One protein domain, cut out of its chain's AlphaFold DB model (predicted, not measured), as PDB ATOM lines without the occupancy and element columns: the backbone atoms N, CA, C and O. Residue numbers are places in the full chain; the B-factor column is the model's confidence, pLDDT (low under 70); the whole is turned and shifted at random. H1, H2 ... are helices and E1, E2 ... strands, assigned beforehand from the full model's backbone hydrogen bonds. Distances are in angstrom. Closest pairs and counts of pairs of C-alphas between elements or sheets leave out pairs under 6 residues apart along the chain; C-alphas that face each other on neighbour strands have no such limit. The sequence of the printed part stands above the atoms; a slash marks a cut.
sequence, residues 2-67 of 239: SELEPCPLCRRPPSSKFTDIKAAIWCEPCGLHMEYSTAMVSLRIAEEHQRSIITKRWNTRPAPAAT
ATOM      1  N   SER A   2     112.619 135.709 119.750       68.25
ATOM      2  CA  SER A   2     112.301 135.023 118.490       68.25
ATOM      3  C   SER A   2     112.900 135.800 117.317       68.25
ATOM      4  O   SER A   2     112.793 137.027 117.290       68.25
ATOM      5  N   GLU A   3     113.536 135.110 116.374       85.69
ATOM      6  CA  GLU A   3     113.992 135.721 115.123       85.69
ATOM      7  C   GLU A   3     112.788 136.148 114.269       85.69
ATOM      8  O   GLU A   3     111.701 135.571 114.365       85.69
ATOM      9  N   LEU A   4     112.959 137.209 113.475       89.62
ATOM     10  CA  LEU A   4     111.926 137.676 112.554       89.62
ATOM     11  C   LEU A   4     111.804 136.703 111.389       89.62
ATOM     12  O   LEU A   4     112.772 136.475 110.666       89.62
ATOM     13  N   GLU A   5     110.605 136.172 111.178       90.94
ATOM     14  CA  GLU A   5     110.349 135.332 110.018       90.94
ATOM     15  C   GLU A   5     110.377 136.157 108.718       90.94
ATOM     16  O   GLU A   5     110.061 137.357 108.724       90.94
ATOM     17  N   PRO A   6     110.744 135.545 107.576       92.00
ATOM     18  CA  PRO A   6     110.700 136.216 106.285       92.00
ATOM     19  C   PRO A   6     109.311 136.773 105.979       92.00
ATOM     20  O   PRO A   6     108.295 136.268 106.451       92.00
ATOM     21  N   CYS A   7     109.252 137.799 105.131       86.69
ATOM     22  CA  CYS A   7     107.990 138.403 104.738       86.69
ATOM     23  C   CYS A   7     107.002 137.351 104.203       86.69
ATOM     24  O   CYS A   7     107.344 136.616 103.272       86.69
ATOM     25  N   PRO A   8     105.756 137.314 104.708       80.69
ATOM     26  CA  PRO A   8     104.783 136.315 104.281       80.69
ATOM     27  C   PRO A   8     104.347 136.483 102.818       80.69
ATOM     28  O   PRO A   8     103.836 135.534 102.234       80.69
ATOM     29  N   LEU A   9     104.553 137.663 102.218       77.75
ATOM     30  CA  LEU A   9     104.163 137.953 100.834       77.75
ATOM     31  C   LEU A   9     105.247 137.581  99.819       77.75
ATOM     32  O   LEU A   9     104.952 136.984  98.794       77.75
ATOM     33  N   CYS A  10     106.504 137.942 100.084       86.50
ATOM     34  CA  CYS A  10     107.587 137.805  99.103       86.50
ATOM     35  C   CYS A  10     108.764 136.955  99.588       86.50
ATOM     36  O   CYS A  10     109.769 136.854  98.887       86.50
ATOM     37  N   ARG A  11     108.675 136.388 100.799       89.75
ATOM     38  CA  ARG A  11     109.711 135.573 101.458       89.75
ATOM     39  C   ARG A  11     111.069 136.264 101.631       89.75
ATOM     40  O   ARG A  11     112.031 135.619 102.032       89.75
ATOM     41  N   ARG A  12     111.166 137.571 101.368       90.62
ATOM     42  CA  ARG A  12     112.380 138.358 101.616       90.62
ATOM     43  C   ARG A  12     112.480 138.745 103.094       90.62
ATOM     44  O   ARG A  12     111.442 138.922 103.737       90.62
ATOM     45  N   PRO A  13     113.699 138.878 103.636       92.56
ATOM     46  CA  PRO A  13     113.890 139.295 105.019       92.56
ATOM     47  C   PRO A  13     113.288 140.692 105.240       92.56
ATOM     48  O   PRO A  13     113.528 141.588 104.423       92.56
ATOM     49  N   PRO A  14     112.478 140.889 106.294       92.75
ATOM     50  CA  PRO A  14     111.949 142.202 106.619       92.75
ATOM     51  C   PRO A  14     113.013 143.095 107.263       92.75
ATOM     52  O   PRO A  14     113.978 142.630 107.867       92.75
ATOM     53  N   SER A  15     112.789 144.399 107.179       94.50
ATOM     54  CA  SER A  15     113.513 145.418 107.927       94.50
ATOM     55  C   SER A  15     112.739 145.782 109.191       94.50
ATOM     56  O   SER A  15     111.517 145.648 109.252       94.50
ATOM     57  N   SER A  16     113.441 146.254 110.218       92.38
ATOM     58  CA  SER A  16     112.810 146.653 111.475       92.38
ATOM     59  C   SER A  16     113.515 147.848 112.101       92.38
ATOM     60  O   SER A  16     114.731 147.987 111.970       92.38
ATOM     61  N   LYS A  17     112.761 148.687 112.813       92.19
ATOM     62  CA  LYS A  17     113.274 149.822 113.586       92.19
ATOM     63  C   LYS A  17     112.575 149.860 114.932       92.19
ATOM     64  O   LYS A  17     111.349 149.861 114.991       92.19
ATOM     65  N   PHE A  18     113.369 149.916 115.991       87.56
ATOM     66  CA  PHE A  18     112.902 149.984 117.367       87.56
ATOM     67  C   PHE A  18     113.441 151.263 118.001       87.56
ATOM     68  O   PHE A  18     114.574 151.666 117.749       87.56
ATOM     69  N   THR A  19     112.583 151.938 118.745       84.38
ATOM     70  CA  THR A  19     112.867 153.146 119.519       84.38
ATOM     71  C   THR A  19     112.024 153.079 120.787       84.38
ATOM     72  O   THR A  19     111.012 152.378 120.802       84.38
ATOM     73  N   ASP A  20     112.361 153.861 121.809       77.06
ATOM     74  CA  ASP A  20     111.651 153.866 123.101       77.06
ATOM     75  C   ASP A  20     110.133 154.119 122.998       77.06
ATOM     76  O   ASP A  20     109.368 153.762 123.895       77.06
ATOM     77  N   ILE A  21     109.677 154.727 121.901       80.19
ATOM     78  CA  ILE A  21     108.280 155.131 121.682       80.19
ATOM     79  C   ILE A  21     107.597 154.398 120.520       80.19
ATOM     80  O   ILE A  21     106.387 154.542 120.325       80.19
ATOM     81  N   LYS A  22     108.356 153.655 119.710       84.69
ATOM     82  CA  LYS A  22     107.870 153.095 118.446       84.69
ATOM     83  C   LYS A  22     108.693 151.888 118.018       84.69
ATOM     84  O   LYS A  22     109.914 151.975 117.887       84.69
ATOM     85  N   ALA A  23     107.993 150.817 117.676       89.50
ATOM     86  CA  ALA A  23     108.528 149.650 116.998       89.50
ATOM     87  C   ALA A  23     107.850 149.495 115.631       89.50
ATOM     88  O   ALA A  23     106.633 149.626 115.518       89.50
ATOM     89  N   ALA A  24     108.624 149.211 114.590       90.62
ATOM     90  CA  ALA A  24     108.112 148.976 113.247       90.62
ATOM     91  C   ALA A  24     108.850 147.819 112.570       90.62
ATOM     92  O   ALA A  24     110.064 147.676 112.726       90.62
ATOM     93  N   ILE A  25     108.111 147.023 111.799       93.12
ATOM     94  CA  ILE A  25     108.632 145.991 110.896       93.12
ATOM     95  C   ILE A  25     108.024 146.243 109.519       93.12
ATOM     96  O   ILE A  25     106.812 146.438 109.403       93.12
ATOM     97  N   TRP A  26     108.840 146.234 108.472       93.94
ATOM     98  CA  TRP A  26     108.367 146.428 107.107       93.94
ATOM     99  C   TRP A  26     109.128 145.591 106.083       93.94
ATOM    100  O   TRP A  26     110.228 145.103 106.322       93.94
ATOM    101  N   CYS A  27     108.520 145.426 104.917       93.56
ATOM    102  CA  CYS A  27     109.083 144.776 103.746       93.56
ATOM    103  C   CYS A  27     109.087 145.792 102.605       93.56
ATOM    104  O   CYS A  27     108.037 146.086 102.038       93.56
ATOM    105  N   GLU A  28     110.263 146.315 102.250       89.81
ATOM    106  CA  GLU A  28     110.407 147.273 101.142       89.81
ATOM    107  C   GLU A  28     109.879 146.738  99.800       89.81
ATOM    108  O   GLU A  28     109.133 147.455  99.140       89.81
ATOM    109  N   PRO A  29     110.154 145.476  99.402       86.75
ATOM    110  CA  PRO A  29     109.728 144.965  98.096       86.75
ATOM    111  C   PRO A  29     108.212 144.896  97.912       86.75
ATOM    112  O   PRO A  29     107.726 144.948  96.790       86.75
ATOM    113  N   CYS A  30     107.474 144.709  99.005       83.12
ATOM    114  CA  CYS A  30     106.038 144.469  98.982       83.12
ATOM    115  C   CYS A  30     105.226 145.595  99.637       83.12
ATOM    116  O   CYS A  30     104.008 145.479  99.745       83.12
ATOM    117  N   GLY A  31     105.886 146.651 100.127       86.50
ATOM    118  CA  GLY A  31     105.259 147.776 100.825       86.50
ATOM    119  C   GLY A  31     104.560 147.414 102.142       86.50
ATOM    120  O   GLY A  31     103.894 148.263 102.734       86.50
ATOM    121  N   LEU A  32     104.677 146.169 102.618       85.94
ATOM    122  CA  LEU A  32     104.013 145.730 103.840       85.94
ATOM    123  C   LEU A  32     104.664 146.410 105.043       85.94
ATOM    124  O   LEU A  32     105.866 146.274 105.245       85.94
ATOM    125  N   HIS A  33     103.862 147.083 105.862       89.81
ATOM    126  CA  HIS A  33     104.333 147.835 107.018       89.81
ATOM    127  C   HIS A  33     103.473 147.521 108.244       89.81
ATOM    128  O   HIS A  33     102.243 147.526 108.175       89.81
ATOM    129  N   MET A  34     104.124 147.249 109.370       88.50
ATOM    130  CA  MET A  34     103.496 147.052 110.667       88.50
ATOM    131  C   MET A  34     104.169 147.971 111.675       88.50
ATOM    132  O   MET A  34     105.390 147.985 111.794       88.50
ATOM    133  N   GLU A  35     103.362 148.714 112.421       89.88
ATOM    134  CA  GLU A  35     103.838 149.647 113.431       89.88
ATOM    135  C   GLU A  35     103.098 149.431 114.746       89.88
ATOM    136  O   GLU A  35     101.892 149.178 114.780       89.88
ATOM    137  N   TYR A  36     103.844 149.551 115.835       82.81
ATOM    138  CA  TYR A  36     103.343 149.611 117.190       82.81
ATOM    139  C   TYR A  36     103.930 150.854 117.861       82.81
ATOM    140  O   TYR A  36     105.145 150.972 118.009       82.81
ATOM    141  N   SER A  37     103.064 151.789 118.243       81.44
ATOM    142  CA  SER A  37     103.444 153.027 118.924       81.44
ATOM    143  C   SER A  37     102.813 153.060 120.307       81.44
ATOM    144  O   SER A  37     101.619 152.797 120.459       81.44
ATOM    145  N   THR A  38     103.614 153.393 121.315       70.56
ATOM    146  CA  THR A  38     103.159 153.579 122.700       70.56
ATOM    147  C   THR A  38     102.809 155.032 123.000       70.56
ATOM    148  O   THR A  38     102.448 155.342 124.127       70.56
ATOM    149  N   ALA A  39     102.832 155.923 122.002       63.59
ATOM    150  CA  ALA A  39     102.603 157.359 122.180       63.59
ATOM    151  C   ALA A  39     101.246 157.728 122.825       63.59
ATOM    152  O   ALA A  39     101.091 158.850 123.294       63.59
ATOM    153  N   MET A  40     100.275 156.806 122.879       55.09
ATOM    154  CA  MET A  40      98.987 157.012 123.562       55.09
ATOM    155  C   MET A  40      98.962 156.568 125.035       55.09
ATOM    156  O   MET A  40      97.988 156.833 125.732       55.09
ATOM    157  N   VAL A  41     100.001 155.894 125.530       55.88
ATOM    158  CA  VAL A  41     100.076 155.388 126.904       55.88
ATOM    159  C   VAL A  41     101.379 155.911 127.492       55.88
ATOM    160  O   VAL A  41     102.447 155.492 127.067       55.88
ATOM    161  N   SER A  42     101.320 156.823 128.468       55.12
ATOM    162  CA  SER A  42     102.482 157.483 129.106       55.12
ATOM    163  C   SER A  42     103.447 156.543 129.862       55.12
ATOM    164  O   SER A  42     104.193 156.977 130.736       55.12
ATOM    165  N   LEU A  43     103.430 155.249 129.555       58.94
ATOM    166  CA  LEU A  43     104.309 154.222 130.080       58.94
ATOM    167  C   LEU A  43     105.447 153.994 129.084       58.94
ATOM    168  O   LEU A  43     105.233 153.545 127.958       58.94
ATOM    169  N   ARG A  44     106.682 154.259 129.522       61.22
ATOM    170  CA  ARG A  44     107.881 153.782 128.824       61.22
ATOM    171  C   ARG A  44     107.915 152.261 128.927       61.22
ATOM    172  O   ARG A  44     108.387 151.702 129.911       61.22
ATOM    173  N   ILE A  45     107.363 151.594 127.925       69.12
ATOM    174  CA  ILE A  45     107.517 150.154 127.759       69.12
ATOM    175  C   ILE A  45     108.949 149.908 127.280       69.12
ATOM    176  O   ILE A  45     109.350 150.491 126.275       69.12
ATOM    177  N   ALA A  46     109.691 149.044 127.977       76.12
ATOM    178  CA  ALA A  46     111.037 148.644 127.574       76.12
ATOM    179  C   ALA A  46     111.055 148.176 126.107       76.12
ATOM    180  O   ALA A  46     110.166 147.431 125.681       76.12
ATOM    181  N   GLU A  47     112.070 148.595 125.345       79.25
ATOM    182  CA  GLU A  47     112.231 148.289 123.915       79.25
ATOM    183  C   GLU A  47     112.055 146.788 123.620       79.25
ATOM    184  O   GLU A  47     111.372 146.406 122.670       79.25
ATOM    185  N   GLU A  48     112.581 145.927 124.496       81.44
ATOM    186  CA  GLU A  48     112.467 144.469 124.399       81.44
ATOM    187  C   GLU A  48     111.015 143.977 124.366       81.44
ATOM    188  O   GLU A  48     110.680 143.047 123.627       81.44
ATOM    189  N   HIS A  49     110.129 144.610 125.135       82.69
ATOM    190  CA  HIS A  49     108.720 144.242 125.175       82.69
ATOM    191  C   HIS A  49     107.988 144.716 123.913       82.69
ATOM    192  O   HIS A  49     107.209 143.953 123.339       82.69
ATOM    193  N   GLN A  50     108.294 145.922 123.416       82.50
ATOM    194  CA  GLN A  50     107.750 146.408 122.139       82.50
ATOM    195  C   GLN A  50     108.197 145.517 120.973       82.50
ATOM    196  O   GLN A  50     107.376 145.113 120.145       82.50
ATOM    197  N   ARG A  51     109.484 145.144 120.956       85.81
ATOM    198  CA  ARG A  51     110.058 144.199 119.995       85.81
ATOM    199  C   ARG A  51     109.365 142.844 120.069       85.81
ATOM    200  O   ARG A  51     108.935 142.332 119.043       85.81
ATOM    201  N   SER A  52     109.188 142.288 121.265       87.56
ATOM    202  CA  SER A  52     108.508 141.003 121.457       87.56
ATOM    203  C   SER A  52     107.076 141.011 120.908       87.56
ATOM    204  O   SER A  52     106.694 140.105 120.166       87.56
ATOM    205  N   ILE A  53     106.295 142.060 121.199       85.75
ATOM    206  CA  ILE A  53     104.913 142.189 120.714       85.75
ATOM    207  C   ILE A  53     104.868 142.214 119.186       85.75
ATOM    208  O   ILE A  53     104.096 141.465 118.581       85.75
ATOM    209  N   ILE A  54     105.664 143.080 118.557       87.44
ATOM    210  CA  ILE A  54     105.574 143.281 117.110       87.44
ATOM    211  C   ILE A  54     106.188 142.111 116.331       87.44
ATOM    212  O   ILE A  54     105.602 141.685 115.341       87.44
ATOM    213  N   THR A  55     107.276 141.506 116.826       89.31
ATOM    214  CA  THR A  55     107.840 140.269 116.263       89.31
ATOM    215  C   THR A  55     106.842 139.123 116.362       89.31
ATOM    216  O   THR A  55     106.624 138.416 115.382       89.31
ATOM    217  N   LYS A  56     106.170 138.958 117.511       89.50
ATOM    218  CA  LYS A  56     105.143 137.921 117.657       89.50
ATOM    219  C   LYS A  56     104.004 138.144 116.667       89.50
ATOM    220  O   LYS A  56     103.624 137.207 115.985       89.50
ATOM    221  N   ARG A  57     103.507 139.378 116.530       86.12
ATOM    222  CA  ARG A  57     102.456 139.721 115.554       86.12
ATOM    223  C   ARG A  57     102.878 139.482 114.107       86.12
ATOM    224  O   ARG A  57     102.032 139.102 113.302       86.12
ATOM    225  N   TRP A  58     104.145 139.718 113.783       87.94
ATOM    226  CA  TRP A  58     104.693 139.449 112.459       87.94
ATOM    227  C   TRP A  58     104.743 137.946 112.169       87.94
ATOM    228  O   TRP A  58     104.183 137.508 111.168       87.94
ATOM    229  N   ASN A  59     105.326 137.160 113.078       89.25
ATOM    230  CA  ASN A  59     105.518 135.718 112.896       89.25
ATOM    231  C   ASN A  59     104.203 134.927 113.009       89.25
ATOM    232  O   ASN A  59     104.011 133.932 112.328       89.25
ATOM    233  N   THR A  60     103.253 135.362 113.845       82.62
ATOM    234  CA  THR A  60     101.943 134.697 113.969       82.62
ATOM    235  C   THR A  60     100.907 135.255 113.003       82.62
ATOM    236  O   THR A  60      99.711 134.998 113.172       82.62
ATOM    237  N   ARG A  61     101.314 136.074 112.028       71.00
ATOM    238  CA  ARG A  61     100.378 136.535 111.012       71.00
ATOM    239  C   ARG A  61     100.006 135.320 110.161       71.00
ATOM    240  O   ARG A  61     100.914 134.681 109.632       71.00
ATOM    241  N   PRO A  62      98.711 134.990 110.002       62.25
ATOM    242  CA  PRO A  62      98.337 133.954 109.055       62.25
ATOM    243  C   PRO A  62      98.936 134.337 107.704       62.25
ATOM    244  O   PRO A  62      98.793 135.488 107.270       62.25
ATOM    245  N   ALA A  63      99.650 133.395 107.073       52.84
ATOM    246  CA  ALA A  63      99.983 133.527 105.663       52.84
ATOM    247  C   ALA A  63      98.685 133.958 104.972       52.84
ATOM    248  O   ALA A  63      97.643 133.368 105.290       52.84
ATOM    249  N   PRO A  64      98.699 135.024 104.150       52.41
ATOM    250  CA  PRO A  64      97.491 135.436 103.464       52.41
ATOM    251  C   PRO A  64      96.916 134.177 102.840       52.41
ATOM    252  O   PRO A  64      97.631 133.476 102.118       52.41
ATOM    253  N   ALA A  65      95.681 133.830 103.214       45.75
ATOM    254  CA  ALA A  65      94.980 132.776 102.513       45.75
ATOM    255  C   ALA A  65      95.133 133.132 101.038       45.75
ATOM    256  O   ALA A  65      94.929 134.292 100.673       45.75
ATOM    257  N   ALA A  66      95.597 132.186 100.231       41.38
ATOM    258  CA  ALA A  66      95.697 132.358  98.797       41.38
ATOM    259  C   ALA A  66      94.280 132.459  98.204       41.38
ATOM    260  O   ALA A  66      93.841 131.616  97.436       41.38
ATOM    261  N   THR A  67      93.535 133.500  98.559       44.19
ATOM    262  CA  THR A  67      92.554 134.146  97.701       44.19
ATOM    263  C   THR A  67      93.335 135.054  96.758       44.19
ATOM    264  O   THR A  67      93.160 136.266  96.735       44.19
TER     265      THR A  67
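What this domain is: This is residues 2 to 67 of the 239 residues of an uncharacterized protein of Brucella tritici (UniProt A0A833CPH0). A small three-stranded antiparallel sheet, E1, E2 and E3 side by side, has one helix, H1, packed over one of its faces, with its line running nearly with the strands. Residues 2 to 14, before E1, form a long stretch with no named element, and a tail, residues 60 to 67, follows H1. The printed part has 66 residues, with three named strands and then one named helix along the chain, in the order E1 E2 E3 H1; the sheet's order is E1, E2, E3. The class is mixed, helices and strands, with under half of the residues in named elements. The whole is only just compact, close to loose, with a radius of gyration of the C-alphas of 12.5 A, and it is elongated, spanning 40 by 21 by 20 A.

Where its parts are: Begin at C-alpha 2 and pass residues 2 to 14 to reach C-alpha 15 at (113.513, 145.418, 107.927), where E1 begins. E1 is residues 15 to 19, 13.9 A from first to last C-alpha. Next come E2, residues 22 to 27, 16.9 A long, and E3, residues 32 to 37, 16.8 A long. Find C-alpha 47 at (112.231, 148.289, 123.915); from there H1, residues 47 to 59, runs 18.0 A to C-alpha 59 at (105.518, 135.718, 112.896).

How they stand to each other: Look first at the sheet, a meander, each strand the antiparallel neighbour of the one before. E1 and E2 form a hairpin, their directions 174 degrees apart; N 17 and O 24 are within hydrogen-bond range at 2.9 A. E2 and E3 form the next hairpin, at 175 degrees, where N 34 and O 25 are 2.8 A apart. E2 is the inner strand, and E1 and E3 are the edge strands. H1 is on one face of this sheet, giving two layers, a helix layer and a sheet layer, and its height over the sheet is 8.8 A. It lies over E2 and E3, with 6 and 5 of its C-alphas, and only just not over E1, with 2. On the local plane its line and that of E2 stand at 29 degrees, only just along the strands. The closest C-alphas of E2 and H1 are those of Ala 23 and Gln 50, 6.1 A apart; those of E3 and H1 are Tyr 36 and Ile 54, at 6.7 A. In the backbone of H1, every O i to N i+4 pair is within hydrogen-bond range.

The domain as a whole: The two C-alphas farthest apart are those of Ser 42 and Thr 67, at 40.4 A. The printed part has no cut. The links E1 to E2 and E2 to E3 are tight, the link E3 to H1 is short, and no link is long. The mean pLDDT of the printed part is 79.9; look for values under 70 at residue 2, residues 39 to 45 and residues 62 to 67.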